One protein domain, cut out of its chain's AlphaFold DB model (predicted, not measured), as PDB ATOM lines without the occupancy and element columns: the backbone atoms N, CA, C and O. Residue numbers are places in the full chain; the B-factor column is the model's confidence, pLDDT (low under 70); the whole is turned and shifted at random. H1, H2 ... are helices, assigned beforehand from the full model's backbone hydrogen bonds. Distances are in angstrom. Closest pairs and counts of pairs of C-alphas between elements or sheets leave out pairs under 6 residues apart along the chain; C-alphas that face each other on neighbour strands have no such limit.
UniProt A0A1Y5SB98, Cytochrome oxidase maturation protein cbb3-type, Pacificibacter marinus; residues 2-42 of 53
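This is residues 2 to 42 of the 53 residues of the protein "Cytochrome oxidase maturation protein cbb3-type" of Pacificibacter marinus (UniProt A0A1Y5SB98). One long, straight helix, H1, makes most of an extended rod, and a winding link leads from its far end to a short helix, H2, which does not fold back on it. The printed part has 41 residues with two named helices, H1 then H2, and no named strand; the class is all helix. The whole is extended, with a radius of gyration of the C-alphas of 17.6 A and spans of 57 by 19 by 7 A.

H1, residues 2 to 27, and H2, residues 34 to 40, are apart, with no C-alpha of the one within 8 A of the other. A short link of 6 residues joins them. In H2 every O i to N i+4 pair is within hydrogen-bond range; in H1 20 of 22 are.

H1 runs from C-alpha 2 at (6.192, -44.384, -24.984) to C-alpha 27 at (21.145, -12.741, -7.890), 38.9 A away. H2 runs 10.2 A, from C-alpha 34 to C-alpha 40 at (26.657, 6.279, -21.718).

The C-alphas of Asn 2 and Leu 42, the two farthest apart, are 56.9 A apart. Residues 2 to 42 stand free. The printed part has no cut. Mean pLDDT of the printed part is 88.3; residue 34 is under 70.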
ATOM      1  N   ASN A   2       4.743 -44.409 -25.292       89.06
ATOM      2  CA  ASN A   2       6.192 -44.384 -24.984       89.06
ATOM      3  C   ASN A   2       6.851 -42.999 -25.051       89.06
ATOM      4  O   ASN A   2       7.780 -42.732 -24.303       89.06
ATOM      5  N   VAL A   3       6.377 -42.104 -25.921       92.94
ATOM      6  CA  VAL A   3       6.998 -40.778 -26.084       92.94
ATOM      7  C   VAL A   3       6.874 -39.909 -24.826       92.94
ATOM      8  O   VAL A   3       7.787 -39.156 -24.503       92.94
ATOM      9  N   LEU A   4       5.787 -40.068 -24.060       95.06
ATOM     10  CA  LEU A   4       5.564 -39.308 -22.826       95.06
ATOM     11  C   LEU A   4       6.610 -39.629 -21.753       95.06
ATOM     12  O   LEU A   4       6.965 -38.746 -20.981       95.06
ATOM     13  N   VAL A   5       7.157 -40.851 -21.754       96.06
ATOM     14  CA  VAL A   5       8.227 -41.273 -20.833       96.06
ATOM     15  C   VAL A   5       9.487 -40.426 -21.011       96.06
ATOM     16  O   VAL A   5      10.201 -40.200 -20.043       96.06
ATOM     17  N   PHE A   6       9.735 -39.914 -22.217       95.75
ATOM     18  CA  PHE A   6      10.857 -39.018 -22.497       95.75
ATOM     19  C   PHE A   6      10.465 -37.547 -22.367       95.75
ATOM     20  O   PHE A   6      11.210 -36.759 -21.792       95.75
ATOM     21  N   LEU A   7       9.287 -37.164 -22.866       97.25
ATOM     22  CA  LEU A   7       8.873 -35.761 -22.869       97.25
ATOM     23  C   LEU A   7       8.647 -35.210 -21.461       97.25
ATOM     24  O   LEU A   7       9.066 -34.095 -21.192       97.25
ATOM     25  N   ILE A   8       8.055 -35.986 -20.549       96.62
ATOM     26  CA  ILE A   8       7.813 -35.539 -19.169       96.62
ATOM     27  C   ILE A   8       9.123 -35.156 -18.452       96.62
ATOM     28  O   ILE A   8       9.218 -34.017 -17.989       96.62
ATOM     29  N   PRO A   9      10.150 -36.026 -18.360       97.56
ATOM     30  CA  PRO A   9      11.395 -35.657 -17.692       97.56
ATOM     31  C   PRO A   9      12.145 -34.539 -18.421       97.56
ATOM     32  O   PRO A   9      12.702 -33.670 -17.755       97.56
ATOM     33  N   ILE A  10      12.115 -34.500 -19.759       97.94
ATOM     34  CA  ILE A  10      12.724 -33.404 -20.530       97.94
ATOM     35  C   ILE A  10      12.038 -32.070 -20.206       97.94
ATOM     36  O   ILE A  10      12.718 -31.084 -19.937       97.94
ATOM     37  N   SER A  11      10.706 -32.027 -20.180       97.75
ATOM     38  CA  SER A  11       9.955 -30.813 -19.849       97.75
ATOM     39  C   SER A  11      10.202 -30.354 -18.413       97.75
ATOM     40  O   SER A  11      10.396 -29.162 -18.188       97.75
ATOM     41  N   LEU A  12      10.249 -31.279 -17.448       98.25
ATOM     42  CA  LEU A  12      10.579 -30.954 -16.057       98.25
ATOM     43  C   LEU A  12      12.010 -30.424 -15.923       98.25
ATOM     44  O   LEU A  12      12.231 -29.442 -15.217       98.25
ATOM     45  N   PHE A  13      12.968 -31.029 -16.627       98.38
ATOM     46  CA  PHE A  13      14.354 -30.573 -16.641       98.38
ATOM     47  C   PHE A  13      14.487 -29.174 -17.246       98.38
ATOM     48  O   PHE A  13      15.104 -28.305 -16.638       98.38
ATOM     49  N   LEU A  14      13.862 -28.921 -18.400       98.44
ATOM     50  CA  LEU A  14      13.863 -27.601 -19.036       98.44
ATOM     51  C   LEU A  14      13.175 -26.544 -18.165       98.44
ATOM     52  O   LEU A  14      13.688 -25.435 -18.035       98.44
ATOM     53  N   GLY A  15      12.057 -26.891 -17.520       98.25
ATOM     54  CA  GLY A  15      11.393 -26.015 -16.556       98.25
ATOM     55  C   GLY A  15      12.293 -25.691 -15.361       98.25
ATOM     56  O   GLY A  15      12.433 -24.530 -14.988       98.25
ATOM     57  N   GLY A  16      12.966 -26.703 -14.807       98.44
ATOM     58  CA  GLY A  16      13.929 -26.540 -13.718       98.44
ATOM     59  C   GLY A  16      15.133 -25.680 -14.104       98.44
ATOM     60  O   GLY A  16      15.513 -24.791 -13.343       98.44
ATOM     61  N   LEU A  17      15.696 -25.885 -15.297       98.50
ATOM     62  CA  LEU A  17      16.769 -25.046 -15.833       98.50
ATOM     63  C   LEU A  17      16.324 -23.592 -15.999       98.50
ATOM     64  O   LEU A  17      17.052 -22.692 -15.594       98.50
ATOM     65  N   GLY A  18      15.129 -23.361 -16.549       97.31
ATOM     66  CA  GLY A  18      14.572 -22.017 -16.701       97.31
ATOM     67  C   GLY A  18      14.398 -21.306 -15.359       97.31
ATOM     68  O   GLY A  18      14.815 -20.160 -15.209       97.31
ATOM     69  N   LEU A  19      13.858 -22.003 -14.356       97.69
ATOM     70  CA  LEU A  19      13.725 -21.469 -12.998       97.69
ATOM     71  C   LEU A  19      15.093 -21.182 -12.365       97.69
ATOM     72  O   LEU A  19      15.296 -20.109 -11.805       97.69
ATOM     73  N   GLY A  20      16.050 -22.105 -12.482       97.25
ATOM     74  CA  GLY A  20      17.408 -21.913 -11.970       97.25
ATOM     75  C   GLY A  20      18.109 -20.709 -12.605       97.25
ATOM     76  O   GLY A  20      18.686 -19.887 -11.892       97.25
ATOM     77  N   ALA A  21      17.999 -20.563 -13.927       95.94
ATOM     78  CA  ALA A  21      18.524 -19.413 -14.654       95.94
ATOM     79  C   ALA A  21      17.855 -18.105 -14.202       95.94
ATOM     80  O   ALA A  21      18.542 -17.113 -13.986       95.94
ATOM     81  N   PHE A  22      16.538 -18.110 -13.983       94.25
ATOM     82  CA  PHE A  22      15.805 -16.945 -13.486       94.25
ATOM     83  C   PHE A  22      16.317 -16.468 -12.119       94.25
ATOM     84  O   PHE A  22      16.604 -15.285 -11.940       94.25
ATOM     85  N   PHE A  23      16.506 -17.384 -11.164       95.12
ATOM     86  CA  PHE A  23      17.077 -17.028  -9.862       95.12
ATOM     87  C   PHE A  23      18.529 -16.553  -9.967       95.12
ATOM     88  O   PHE A  23      18.928 -15.633  -9.251       95.12
ATOM     89  N   TRP A  24      19.318 -17.155 -10.860       93.38
ATOM     90  CA  TRP A  24      20.680 -16.704 -11.133       93.38
ATOM     91  C   TRP A  24      20.705 -15.267 -11.670       93.38
ATOM     92  O   TRP A  24      21.475 -14.462 -11.151       93.38
ATOM     93  N   PHE A  25      19.815 -14.913 -12.604       90.38
ATOM     94  CA  PHE A  25      19.701 -13.550 -13.129       90.38
ATOM     95  C   PHE A  25      19.400 -12.525 -12.034       90.38
ATOM     96  O   PHE A  25      20.123 -11.536 -11.924       90.38
ATOM     97  N   ILE A  26      18.409 -12.793 -11.175       88.94
ATOM     98  CA  ILE A  26      18.077 -11.900 -10.051       88.94
ATOM     99  C   ILE A  26      19.285 -11.717  -9.127       88.94
ATOM    100  O   ILE A  26      19.615 -10.599  -8.749       88.94
ATOM    101  N   LYS A  27      19.974 -12.809  -8.774       89.00
ATOM    102  CA  LYS A  27      21.145 -12.741  -7.890       89.00
ATOM    103  C   LYS A  27      22.331 -12.021  -8.535       89.00
ATOM    104  O   LYS A  27      23.138 -11.433  -7.826       89.00
ATOM    105  N   SER A  28      22.466 -12.107  -9.854       88.06
ATOM    106  CA  SER A  28      23.608 -11.555 -10.581       88.06
ATOM    107  C   SER A  28      23.585 -10.034 -10.736       88.06
ATOM    108  O   SER A  28      24.560  -9.501 -11.253       88.06
ATOM    109  N   GLN A  29      22.507  -9.348 -10.317       80.44
ATOM    110  CA  GLN A  29      22.376  -7.884 -10.420       80.44
ATOM    111  C   GLN A  29      22.633  -7.353 -11.847       80.44
ATOM    112  O   GLN A  29      22.973  -6.193 -12.051       80.44
ATOM    113  N   GLN A  30      22.446  -8.202 -12.869       75.12
ATOM    114  CA  GLN A  30      22.725  -7.870 -14.273       75.12
ATOM    115  C   GLN A  30      21.832  -6.753 -14.830       75.12
ATOM    116  O   GLN A  30      22.125  -6.216 -15.891       75.12
ATOM    117  N   PHE A  31      20.755  -6.405 -14.126       71.94
ATOM    118  CA  PHE A  31      19.814  -5.354 -14.508       71.94
ATOM    119  C   PHE A  31      19.837  -4.164 -13.544       71.94
ATOM    120  O   PHE A  31      18.874  -3.402 -13.523       71.94
ATOM    121  N   ASP A  32      20.888  -4.015 -12.736       76.88
ATOM    122  CA  ASP A  32      20.956  -2.939 -11.742       76.88
ATOM    123  C   ASP A  32      21.316  -1.578 -12.359       76.88
ATOM    124  O   ASP A  32      20.926  -0.555 -11.802       76.88
ATOM    125  N   ASP A  33      21.969  -1.543 -13.532       75.00
ATOM    126  CA  ASP A  33      22.219  -0.289 -14.267       75.00
ATOM    127  C   ASP A  33      21.915  -0.338 -15.786       75.00
ATOM    128  O   ASP A  33      22.781  -0.051 -16.615       75.00
ATOM    129  N   PRO A  34      20.678  -0.657 -16.217       68.75
ATOM    130  CA  PRO A  34      20.321  -0.623 -17.636       68.75
ATOM    131  C   PRO A  34      20.249   0.818 -18.161       68.75
ATOM    132  O   PRO A  34      20.423   1.065 -19.353       68.75
ATOM    133  N   GLN A  35      19.954   1.773 -17.273       70.62
ATOM    134  CA  GLN A  35      19.803   3.187 -17.609       70.62
ATOM    135  C   GLN A  35      21.160   3.867 -17.795       70.62
ATOM    136  O   GLN A  35      21.334   4.588 -18.770       70.62
ATOM    137  N   GLY A  36      22.142   3.610 -16.929       73.06
ATOM    138  CA  GLY A  36      23.483   4.171 -17.056       73.06
ATOM    139  C   GLY A  36      24.285   3.592 -18.219       73.06
ATOM    140  O   GLY A  36      25.145   4.296 -18.749       73.06
ATOM    141  N   ASP A  37      24.003   2.359 -18.656       72.19
ATOM    142  CA  ASP A  37      24.517   1.818 -19.924       72.19
ATOM    143  C   ASP A  37      23.911   2.553 -21.137       72.19
ATOM    144  O   ASP A  37      24.637   2.915 -22.063       72.19
ATOM    145  N   ALA A  38      22.600   2.826 -21.127       74.75
ATOM    146  CA  ALA A  38      21.920   3.544 -22.208       74.75
ATOM    147  C   ALA A  38      22.286   5.035 -22.266       74.75
ATOM    148  O   ALA A  38      22.400   5.587 -23.352       74.75
ATOM    149  N   GLU A  39      22.502   5.691 -21.129       76.19
ATOM    150  CA  GLU A  39      22.924   7.095 -21.104       76.19
ATOM    151  C   GLU A  39      24.380   7.254 -21.558       76.19
ATOM    152  O   GLU A  39      24.708   8.229 -22.228       76.19
ATOM    153  N   ARG A  40      25.247   6.264 -21.288       75.62
ATOM    154  CA  ARG A  40      26.657   6.279 -21.718       75.62
ATOM    155  C   ARG A  40      26.840   6.339 -23.230       75.62
ATOM    156  O   ARG A  40      27.833   6.884 -23.674       75.62
ATOM    157  N   ILE A  41      25.907   5.819 -24.028       76.25
ATOM    158  CA  ILE A  41      26.016   5.918 -25.495       76.25
ATOM    159  C   ILE A  41      25.640   7.313 -26.024       76.25
ATOM    160  O   ILE A  41      25.918   7.629 -27.179       76.25
ATOM    161  N   LEU A  42      24.985   8.139 -25.199       81.62
ATOM    162  CA  LEU A  42      24.530   9.486 -25.552       81.62
ATOM    163  C   LEU A  42      25.471  10.588 -25.039       81.62
ATOM    164  O   LEU A  42      25.330  11.736 -25.461       81.62
TER     165      LEU A  42